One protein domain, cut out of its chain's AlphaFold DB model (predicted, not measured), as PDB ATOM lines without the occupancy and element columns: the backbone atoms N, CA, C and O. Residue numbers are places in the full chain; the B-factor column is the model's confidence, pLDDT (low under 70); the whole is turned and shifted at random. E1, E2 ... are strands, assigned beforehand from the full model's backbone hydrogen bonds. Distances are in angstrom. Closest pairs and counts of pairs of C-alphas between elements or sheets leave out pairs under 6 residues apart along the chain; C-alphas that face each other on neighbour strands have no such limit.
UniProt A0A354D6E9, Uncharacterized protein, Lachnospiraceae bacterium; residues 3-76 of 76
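AT A GLANCE: This is residues 3 to 76 of the 76 residues of an uncharacterized protein of Lachnospiraceae bacterium (UniProt A0A354D6E9). This is a small, closed barrel of five strands, E1 to E5, from which a two-stranded hairpin arm, the later part of E5 with E6, reaches away and makes much of the length. The ring is closed by a short parallel pairing of E5 with E1, and E5 is sharply bent, first serving the barrel and then the arm. The printed part has 74 residues with six named strands, E1 to E6 in that order, and no named helix; the class is all strand, and the sheet is mixed. The strands form a meander, each the antiparallel neighbour of the one before. The whole is compact by its radius of gyration of the C-alphas, 12.6 A, but elongated in outline, spanning 39 by 24 by 21 A.

IN THESE COORDINATES: E1, residues 3 to 7, begins with C-alpha 3 at (51.582, -35.104, 11.527) and is 11.8 A long. E2, residues 10 to 18, is 19.6 A long and bends by 53 degrees at residue 13. E3, residues 21 to 24, is 9.8 A long. E4, residues 33 to 43, is 24.3 A long and bends by 69 degrees at residue 40. E5, residues 46 to 64, is the longest strand by residues; it bends by 136 degrees at residue 49 and ends with C-alpha 64 at (67.515, -48.208, 13.091), 31.4 A from its first. E6, residues 67 to 75, is 23.8 A long, bends by 53 degrees at residue 71 and ends with C-alpha 75 at (53.132, -40.161, -3.303).

HOW THE PARTS SIT: E1 and E2 form an antiparallel hairpin, with N 4 and O 15 at 2.8 A. The hairpin of E2 and E3 has N 16 and O 23 at 2.9 A. In the hairpin of E3 and E4, N 24 and O 37 are 2.8 A apart. The hairpin of E4 and E5 has N 36 and O 55 at 2.8 A and N 51 and O 38 at 2.8 A. E5 and E1 are parallel, with N 47 and O 6 at 2.9 A. E5 has staggered pairing: residues 46 to 57 pair with E4, 46 to 47 with E1 and 57 to 64 with E6. In the hairpin of E5 and E6, N 60 and O 72 are 2.8 A apart. E6 is not in the ring; the closest C-alphas of E2 and E6, those of Ile 18 and Tyr 73, are 6.4 A apart. E6 is apart from E1, E3 and E4.

THE WHOLE: The two C-alphas farthest apart, those of Lys 49 and Asp 66, are 39.9 A apart. The printed part has no cut. The link from E3 to E4 is short, with 8 residues; the other links are tight. The mean pLDDT of the printed part is 96.7, and no printed residue is under 70.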
ATOM      1  N   ARG A   3      52.999 -34.839  11.260       96.50
ATOM      2  CA  ARG A   3      51.582 -35.104  11.527       96.50
ATOM      3  C   ARG A   3      50.857 -33.770  11.685       96.50
ATOM      4  O   ARG A   3      51.323 -32.899  12.422       96.50
ATOM      5  N   LEU A   4      49.759 -33.598  10.961       97.56
ATOM      6  CA  LEU A   4      48.956 -32.377  10.942       97.56
ATOM      7  C   LEU A   4      47.664 -32.510  11.747       97.56
ATOM      8  O   LEU A   4      47.131 -31.494  12.180       97.56
ATOM      9  N   GLY A   5      47.159 -33.728  11.942       98.12
ATOM     10  CA  GLY A   5      45.893 -33.947  12.633       98.12
ATOM     11  C   GLY A   5      45.184 -35.206  12.163       98.12
ATOM     12  O   GLY A   5      45.840 -36.177  11.788       98.12
ATOM     13  N   THR A   6      43.854 -35.164  12.169       98.56
ATOM     14  CA  THR A   6      42.979 -36.269  11.753       98.56
ATOM     15  C   THR A   6      41.868 -35.792  10.817       98.56
ATOM     16  O   THR A   6      41.596 -34.592  10.690       98.56
ATOM     17  N   TRP A   7      41.220 -36.727  10.124       98.19
ATOM     18  CA  TRP A   7      40.018 -36.447   9.344       98.19
ATOM     19  C   TRP A   7      38.809 -36.228  10.259       98.19
ATOM     20  O   TRP A   7      38.567 -37.005  11.178       98.19
ATOM     21  N   TRP A   8      37.997 -35.203   9.991       97.38
ATOM     22  CA  TRP A   8      36.903 -34.805  10.890       97.38
ATOM     23  C   TRP A   8      35.870 -35.901  11.191       97.38
ATOM     24  O   TRP A   8      35.279 -35.900  12.269       97.38
ATOM     25  N   ASN A   9      35.619 -36.795  10.231       95.75
ATOM     26  CA  ASN A   9      34.605 -37.846  10.346       95.75
ATOM     27  C   ASN A   9      35.173 -39.158  10.908       95.75
ATOM     28  O   ASN A   9      34.416 -40.081  11.195       95.75
ATOM     29  N   ASN A  10      36.498 -39.277  10.998       96.81
ATOM     30  CA  ASN A  10      37.160 -40.471  11.499       96.81
ATOM     31  C   ASN A  10      38.544 -40.109  12.056       96.81
ATOM     32  O   ASN A  10      39.483 -39.883  11.291       96.81
ATOM     33  N   ASP A  11      38.660 -40.095  13.386       95.81
ATOM     34  CA  ASP A  11      39.897 -39.738  14.084       95.81
ATOM     35  C   ASP A  11      41.019 -40.795  13.918       95.81
ATOM     36  O   ASP A  11      42.176 -40.482  14.192       95.81
ATOM     37  N   ASP A  12      40.724 -41.997  13.404       97.06
ATOM     38  CA  ASP A  12      41.745 -43.003  13.059       97.06
ATOM     39  C   ASP A  12      42.440 -42.700  11.719       97.06
ATOM     40  O   ASP A  12      43.504 -43.249  11.423       97.06
ATOM     41  N   ILE A  13      41.860 -41.824  10.891       98.12
ATOM     42  CA  ILE A  13      42.470 -41.390   9.632       98.12
ATOM     43  C   ILE A  13      43.388 -40.209   9.931       98.12
ATOM     44  O   ILE A  13      42.951 -39.062  10.065       98.12
ATOM     45  N   GLU A  14      44.680 -40.497  10.026       98.12
ATOM     46  CA  GLU A  14      45.703 -39.488  10.266       98.12
ATOM     47  C   GLU A  14      45.977 -38.640   9.019       98.12
ATOM     48  O   GLU A  14      45.998 -39.135   7.892       98.12
ATOM     49  N   VAL A  15      46.247 -37.351   9.234       98.25
ATOM     50  CA  VAL A  15      46.633 -36.401   8.185       98.25
ATOM     51  C   VAL A  15      48.098 -36.023   8.364       98.25
ATOM     52  O   VAL A  15      48.497 -35.536   9.426       98.25
ATOM     53  N   TYR A  16      48.897 -36.192   7.312       98.12
ATOM     54  CA  TYR A  16      50.319 -35.848   7.280       98.12
ATOM     55  C   TYR A  16      50.622 -34.811   6.205       98.12
ATOM     56  O   TYR A  16      49.955 -34.730   5.179       98.12
ATOM     57  N   GLN A  17      51.675 -34.026   6.429       97.50
ATOM     58  CA  GLN A  17      52.265 -33.209   5.377       97.50
ATOM     59  C   GLN A  17      53.182 -34.075   4.506       97.50
ATOM     60  O   GLN A  17      54.242 -34.505   4.972       97.50
ATOM     61  N   ILE A  18      52.788 -34.291   3.250       96.81
ATOM     62  CA  ILE A  18      53.517 -35.066   2.239       96.81
ATOM     63  C   ILE A  18      53.704 -34.160   1.025       96.81
ATOM     64  O   ILE A  18      52.734 -33.629   0.496       96.81
ATOM     65  N   GLU A  19      54.956 -33.896   0.639       93.56
ATOM     66  CA  GLU A  19      55.287 -32.985  -0.477       93.56
ATOM     67  C   GLU A  19      54.621 -31.596  -0.374       93.56
ATOM     68  O   GLU A  19      54.202 -30.989  -1.354       93.56
ATOM     69  N   GLY A  20      54.488 -31.079   0.853       94.56
ATOM     70  CA  GLY A  20      53.834 -29.795   1.129       94.56
ATOM     71  C   GLY A  20      52.303 -29.849   1.163       94.56
ATOM     72  O   GLY A  20      51.688 -28.880   1.608       94.56
ATOM     73  N   ARG A  21      51.698 -30.979   0.787       96.25
ATOM     74  CA  ARG A  21      50.251 -31.201   0.737       96.25
ATOM     75  C   ARG A  21      49.762 -31.928   1.997       96.25
ATOM     76  O   ARG A  21      50.440 -32.838   2.476       96.25
ATOM     77  N   PRO A  22      48.621 -31.535   2.579       97.94
ATOM     78  CA  PRO A  22      47.984 -32.271   3.671       97.94
ATOM     79  C   PRO A  22      47.224 -33.490   3.124       97.94
ATOM     80  O   PRO A  22      46.192 -33.354   2.468       97.94
ATOM     81  N   ILE A  23      47.733 -34.688   3.395       98.38
ATOM     82  CA  ILE A  23      47.184 -35.950   2.888       98.38
ATOM     83  C   ILE A  23      46.660 -36.788   4.051       98.38
ATOM     84  O   ILE A  23      47.386 -37.047   5.011       98.38
ATOM     85  N   ALA A  24      45.403 -37.208   3.954       98.38
ATOM     86  CA  ALA A  24      44.786 -38.185   4.835       98.38
ATOM     87  C   ALA A  24      45.156 -39.606   4.384       98.38
ATOM     88  O   ALA A  24      44.964 -39.954   3.215       98.38
ATOM     89  N   LEU A  25      45.689 -40.412   5.304       98.12
ATOM     90  CA  LEU A  25      46.167 -41.769   5.037       98.12
ATOM     91  C   LEU A  25      45.055 -42.792   5.278       98.12
ATOM     92  O   LEU A  25      44.627 -42.996   6.413       98.12
ATOM     93  N   TYR A  26      44.587 -43.447   4.215       98.00
ATOM     94  CA  TYR A  26      43.496 -44.417   4.288       98.00
ATOM     95  C   TYR A  26      43.703 -45.596   3.326       98.00
ATOM     96  O   TYR A  26      44.411 -45.487   2.326       98.00
ATOM     97  N   GLY A  27      43.104 -46.744   3.653       97.25
ATOM     98  CA  GLY A  27      43.207 -47.959   2.839       97.25
ATOM     99  C   GLY A  27      44.553 -48.677   2.972       97.25
ATOM    100  O   GLY A  27      45.129 -49.073   1.963       97.25
ATOM    101  N   TRP A  28      45.072 -48.819   4.198       97.62
ATOM    102  CA  TRP A  28      46.298 -49.583   4.460       97.62
ATOM    103  C   TRP A  28      46.123 -51.058   4.083       97.62
ATOM    104  O   TRP A  28      45.232 -51.727   4.611       97.62
ATOM    105  N   ASN A  29      46.991 -51.578   3.214       96.81
ATOM    106  CA  ASN A  29      46.950 -52.976   2.767       96.81
ATOM    107  C   ASN A  29      48.043 -53.873   3.385       96.81
ATOM    108  O   ASN A  29      48.086 -55.063   3.086       96.81
ATOM    109  N   GLY A  30      48.911 -53.321   4.240       94.56
ATOM    110  CA  GLY A  30      50.092 -54.006   4.783       94.56
ATOM    111  C   GLY A  30      51.423 -53.498   4.223       94.56
ATOM    112  O   GLY A  30      52.451 -53.715   4.859       94.56
ATOM    113  N   GLU A  31      51.398 -52.792   3.092       94.88
ATOM    114  CA  GLU A  31      52.580 -52.245   2.415       94.88
ATOM    115  C   GLU A  31      52.438 -50.744   2.118       94.88
ATOM    116  O   GLU A  31      53.384 -49.976   2.299       94.88
ATOM    117  N   GLU A  32      51.249 -50.306   1.700       97.25
ATOM    118  CA  GLU A  32      50.945 -48.926   1.322       97.25
ATOM    119  C   GLU A  32      49.480 -48.552   1.601       97.25
ATOM    120  O   GLU A  32      48.639 -49.394   1.932       97.25
ATOM    121  N   TYR A  33      49.176 -47.259   1.494       98.12
ATOM    122  CA  TYR A  33      47.828 -46.710   1.609       98.12
ATOM    123  C   TYR A  33      47.270 -46.429   0.213       98.12
ATOM    124  O   TYR A  33      47.823 -45.595  -0.500       98.12
ATOM    125  N   LEU A  34      46.184 -47.101  -0.172       97.75
ATOM    126  CA  LEU A  34      45.667 -47.089  -1.550       97.75
ATOM    127  C   LEU A  34      44.518 -46.105  -1.808       97.75
ATOM    128  O   LEU A  34      44.215 -45.804  -2.958       97.75
ATOM    129  N   ASP A  35      43.875 -45.614  -0.750       97.56
ATOM    130  CA  ASP A  35      42.670 -44.786  -0.839       97.56
ATOM    131  C   ASP A  35      42.877 -43.438  -0.131       97.56
ATOM    132  O   ASP A  35      41.992 -42.928   0.560       97.56
ATOM    133  N   CYS A  36      44.068 -42.851  -0.272       98.06
ATOM    134  CA  CYS A  36      44.394 -41.564   0.335       98.06
ATOM    135  C   CYS A  36      43.666 -40.410  -0.356       98.06
ATOM    136  O   CYS A  36      43.253 -40.477  -1.522       98.06
ATOM    137  N   PHE A  37      43.551 -39.301   0.369       98.38
ATOM    138  CA  PHE A  37      42.927 -38.092  -0.149       98.38
ATOM    139  C   PHE A  37      43.580 -36.829   0.414       98.38
ATOM    140  O   PHE A  37      43.917 -36.743   1.593       98.38
ATOM    141  N   GLU A  38      43.771 -35.836  -0.448       98.38
ATOM    142  CA  GLU A  38      44.210 -34.502  -0.055       98.38
ATOM    143  C   GLU A  38      43.057 -33.749   0.606       98.38
ATOM    144  O   GLU A  38      41.914 -33.788   0.132       98.38
ATOM    145  N   VAL A  39      43.371 -33.035   1.683       98.50
ATOM    146  CA  VAL A  39      42.383 -32.340   2.506       98.50
ATOM    147  C   VAL A  39      42.652 -30.840   2.637       98.50
ATOM    148  O   VAL A  39      43.712 -30.330   2.303       98.50
ATOM    149  N   ALA A  40      41.668 -30.090   3.111       97.94
ATOM    150  CA  ALA A  40      41.781 -28.671   3.416       97.94
ATOM    151  C   ALA A  40      40.894 -28.300   4.609       97.94
ATOM    152  O   ALA A  40      40.143 -29.135   5.118       97.94
ATOM    153  N   GLU A  41      40.974 -27.027   5.005       97.19
ATOM    154  CA  GLU A  41      40.177 -26.427   6.082       97.19
ATOM    155  C   GLU A  41      40.423 -27.136   7.423       97.19
ATOM    156  O   GLU A  41      39.680 -28.025   7.829       97.19
ATOM    157  N   GLU A  42      41.513 -26.746   8.091       97.50
ATOM    158  CA  GLU A  42      41.890 -27.245   9.416       97.50
ATOM    159  C   GLU A  42      41.216 -26.419  10.520       97.50
ATOM    160  O   GLU A  42      41.276 -25.188  10.512       97.50
ATOM    161  N   ILE A  43      40.560 -27.103  11.461       97.31
ATOM    162  CA  ILE A  43      39.946 -26.507  12.651       97.31
ATOM    163  C   ILE A  43      40.231 -27.410  13.856       97.31
ATOM    164  O   ILE A  43      39.622 -28.468  14.018       97.31
ATOM    165  N   GLY A  44      41.133 -26.981  14.738       95.75
ATOM    166  CA  GLY A  44      41.395 -27.663  16.009       95.75
ATOM    167  C   GLY A  44      42.041 -29.045  15.858       95.75
ATOM    168  O   GLY A  44      41.710 -29.957  16.610       95.75
ATOM    169  N   GLY A  45      42.932 -29.217  14.883       96.38
ATOM    170  CA  GLY A  45      43.614 -30.474  14.566       96.38
ATOM    171  C   GLY A  45      42.790 -31.433  13.707       96.38
ATOM    172  O   GLY A  45      43.222 -32.559  13.475       96.38
ATOM    173  N   ARG A  46      41.619 -31.005  13.227       98.19
ATOM    174  CA  ARG A  46      40.758 -31.783  12.331       98.19
ATOM    175  C   ARG A  46      40.656 -31.117  10.971       98.19
ATOM    176  O   ARG A  46      40.552 -29.898  10.888       98.19
ATOM    177  N   TRP A  47      40.662 -31.922   9.919       98.31
ATOM    178  CA  TRP A  47      40.555 -31.475   8.530       98.31
ATOM    179  C   TRP A  47      39.175 -31.815   7.987       98.31
ATOM    180  O   TRP A  47      38.714 -32.934   8.201       98.31
ATOM    181  N   PHE A  48      38.514 -30.869   7.313       98.06
ATOM    182  CA  PHE A  48      37.072 -30.957   7.028       98.06
ATOM    183  C   PHE A  48      36.717 -31.108   5.550       98.06
ATOM    184  O   PHE A  48      35.651 -31.627   5.212       98.06
ATOM    185  N   LYS A  49      37.602 -30.676   4.656       98.31
ATOM    186  CA  LYS A  49      37.328 -30.624   3.221       98.31
ATOM    187  C   LYS A  49      38.192 -31.608   2.458       98.31
ATOM    188  O   LYS A  49      39.396 -31.625   2.661       98.31
ATOM    189  N   LEU A  50      37.590 -32.374   1.553       97.88
ATOM    190  CA  LEU A  50      38.305 -33.200   0.579       97.88
ATOM    191  C   LEU A  50      38.582 -32.367  -0.680       97.88
ATOM    192  O   LEU A  50      37.665 -31.741  -1.214       97.88
ATOM    193  N   LEU A  51      39.832 -32.355  -1.142       98.00
ATOM    194  CA  LEU A  51      40.253 -31.687  -2.380       98.00
ATOM    195  C   LEU A  51      40.416 -32.673  -3.539       98.00
ATOM    196  O   LEU A  51      39.910 -32.431  -4.633       98.00
ATOM    197  N   GLN A  52      41.099 -33.790  -3.291       97.50
ATOM    198  CA  GLN A  52      41.379 -34.838  -4.271       97.50
ATOM    199  C   GLN A  52      41.384 -36.191  -3.558       97.50
ATOM    200  O   GLN A  52      41.924 -36.281  -2.464       97.50
ATOM    201  N   GLY A  53      40.817 -37.236  -4.160       97.19
ATOM    202  CA  GLY A  53      40.879 -38.608  -3.640       97.19
ATOM    203  C   GLY A  53      41.531 -39.583  -4.617       97.19
ATOM    204  O   GLY A  53      41.878 -39.192  -5.733       97.19
ATOM    205  N   GLY A  54      41.661 -40.843  -4.194       95.38
ATOM    206  CA  GLY A  54      42.255 -41.914  -5.002       95.38
ATOM    207  C   GLY A  54      43.766 -41.767  -5.168       95.38
ATOM    208  O   GLY A  54      44.299 -42.068  -6.231       95.38
ATOM    209  N   LEU A  55      44.434 -41.219  -4.150       97.56
ATOM    210  CA  LEU A  55      45.887 -41.125  -4.092       97.56
ATOM    211  C   LEU A  55      46.451 -42.381  -3.429       97.56
ATOM    212  O   LEU A  55      45.869 -42.879  -2.465       97.56
ATOM    213  N   SER A  56      47.625 -42.815  -3.875       97.94
ATOM    214  CA  SER A  56      48.386 -43.855  -3.190       97.94
ATOM    215  C   SER A  56      49.597 -43.249  -2.491       97.94
ATOM    216  O   SER A  56      50.281 -42.385  -3.044       97.94
ATOM    217  N   VAL A  57      49.843 -43.680  -1.256       97.88
ATOM    218  CA  VAL A  57      50.963 -43.218  -0.431       97.88
ATOM    219  C   VAL A  57      51.715 -44.415   0.123       97.88
ATOM    220  O   VAL A  57      51.125 -45.270   0.788       97.88
ATOM    221  N   ARG A  58      53.034 -44.429  -0.066       97.31
ATOM    222  CA  ARG A  58      53.915 -45.464   0.481       97.31
ATOM    223  C   ARG A  58      54.776 -44.914   1.625       97.31
ATOM    224  O   ARG A  58      55.375 -43.847   1.467       97.31
ATOM    225  N   PRO A  59      54.861 -45.599   2.781       96.88
ATOM    226  CA  PRO A  59      55.819 -45.244   3.822       96.88
ATOM    227  C   PRO A  59      57.255 -45.549   3.380       96.88
ATOM    228  O   PRO A  59      57.533 -46.582   2.773       96.88
ATOM    229  N   ILE A  60      58.182 -44.666   3.736       96.12
ATOM    230  CA  ILE A  60      59.621 -44.862   3.560       96.12
ATOM    231  C   ILE A  60      60.184 -45.334   4.895       96.12
ATOM    232  O   ILE A  60      60.066 -44.629   5.902       96.12
ATOM    233  N   TYR A  61      60.814 -46.505   4.886       95.25
ATOM    234  CA  TYR A  61      61.406 -47.120   6.066       95.25
ATOM    235  C   TYR A  61      62.922 -46.917   6.099       95.25
ATOM    236  O   TYR A  61      63.598 -47.028   5.078       95.25
ATOM    237  N   GLU A  62      63.457 -46.666   7.289       96.06
ATOM    238  CA  GLU A  62      64.892 -46.650   7.572       96.06
ATOM    239  C   GLU A  62      65.188 -47.674   8.670       96.06
ATOM    240  O   GLU A  62      64.468 -47.751   9.668       96.06
ATOM    241  N   GLN A  63      66.249 -48.464   8.492       95.25
ATOM    242  CA  GLN A  63      66.700 -49.383   9.530       95.25
ATOM    243  C   GLN A  63      67.387 -48.598  10.651       95.25
ATOM    244  O   GLN A  63      68.359 -47.877  10.412       95.25
ATOM    245  N   ARG A  64      66.919 -48.783  11.886       92.06
ATOM    246  CA  ARG A  64      67.515 -48.208  13.091       92.06
ATOM    247  C   ARG A  64      67.789 -49.302  14.110       92.06
ATOM    248  O   ARG A  64      66.913 -49.732  14.850       92.06
ATOM    249  N   GLY A  65      69.043 -49.750  14.138       91.75
ATOM    250  CA  GLY A  65      69.431 -50.917  14.926       91.75
ATOM    251  C   GLY A  65      68.779 -52.182  14.369       91.75
ATOM    252  O   GLY A  65      68.952 -52.495  13.188       91.75
ATOM    253  N   ASP A  66      68.032 -52.880  15.221       93.06
ATOM    254  CA  ASP A  66      67.332 -54.123  14.875       93.06
ATOM    255  C   ASP A  66      65.893 -53.891  14.365       93.06
ATOM    256  O   ASP A  66      65.252 -54.838  13.913       93.06
ATOM    257  N   ASP A  67      65.403 -52.643  14.384       94.31
ATOM    258  CA  ASP A  67      64.041 -52.271  13.988       94.31
ATOM    259  C   ASP A  67      64.006 -51.444  12.686       94.31
ATOM    260  O   ASP A  67      64.993 -50.826  12.273       94.31
ATOM    261  N   PHE A  68      62.837 -51.411  12.038       92.75
ATOM    262  CA  PHE A  68      62.536 -50.505  10.925       92.75
ATOM    263  C   PHE A  68      61.575 -49.413  11.390       92.75
ATOM    264  O   PHE A  68      60.495 -49.701  11.904       92.75
ATOM    265  N   GLU A  69      61.940 -48.156  11.158       94.00
ATOM    266  CA  GLU A  69      61.116 -46.994  11.491       94.00
ATOM    267  C   GLU A  69      60.619 -46.300  10.221       94.00
ATOM    268  O   GLU A  69      61.353 -46.181   9.238       94.00
ATOM    269  N   ILE A  70      59.386 -45.787  10.247       94.00
ATOM    270  CA  ILE A  70      58.883 -44.905   9.189       94.00
ATOM    271  C   ILE A  70      59.549 -43.538   9.348       94.00
ATOM    272  O   ILE A  70      59.364 -42.853  10.357       94.00
ATOM    273  N   VAL A  71      60.298 -43.117   8.332       94.81
ATOM    274  CA  VAL A  71      60.980 -41.812   8.303       94.81
ATOM    275  C   VAL A  71      60.304 -40.808   7.372       94.81
ATOM    276  O   VAL A  71      60.533 -39.595   7.471       94.81
ATOM    277  N   GLY A  72      59.425 -41.282   6.493       95.12
ATOM    278  CA  GLY A  72      58.723 -40.443   5.538       95.12
ATOM    279  C   GLY A  72      57.603 -41.169   4.818       95.12
ATOM    280  O   GLY A  72      57.323 -42.335   5.074       95.12
ATOM    281  N   TYR A  73      56.987 -40.439   3.901       96.56
ATOM    282  CA  TYR A  73      55.974 -40.937   2.989       96.56
ATOM    283  C   TYR A  73      56.240 -40.333   1.613       96.56
ATOM    284  O   TYR A  73      56.675 -39.180   1.531       96.56
ATOM    285  N   GLU A  74      55.956 -41.092   0.566       95.62
ATOM    286  CA  GLU A  74      55.991 -40.640  -0.826       95.62
ATOM    287  C   GLU A  74      54.630 -40.865  -1.488       95.62
ATOM    288  O   GLU A  74      53.918 -41.818  -1.155       95.62
ATOM    289  N   LEU A  75      54.268 -39.970  -2.405       95.19
ATOM    290  CA  LEU A  75      53.132 -40.161  -3.303       95.19
ATOM    291  C   LEU A  75      53.567 -41.042  -4.482       95.19
ATOM    292  O   LEU A  75      54.702 -40.923  -4.948       95.19
ATOM    293  N   LEU A  76      52.668 -41.909  -4.952       93.25
ATOM    294  CA  LEU A  76      52.898 -42.799  -6.100       93.25
ATOM    295  C   LEU A  76      52.261 -42.281  -7.394       93.25
ATOM    296  O   LEU A  76      51.210 -41.603  -7.316       93.25
TER     297      LEU A  76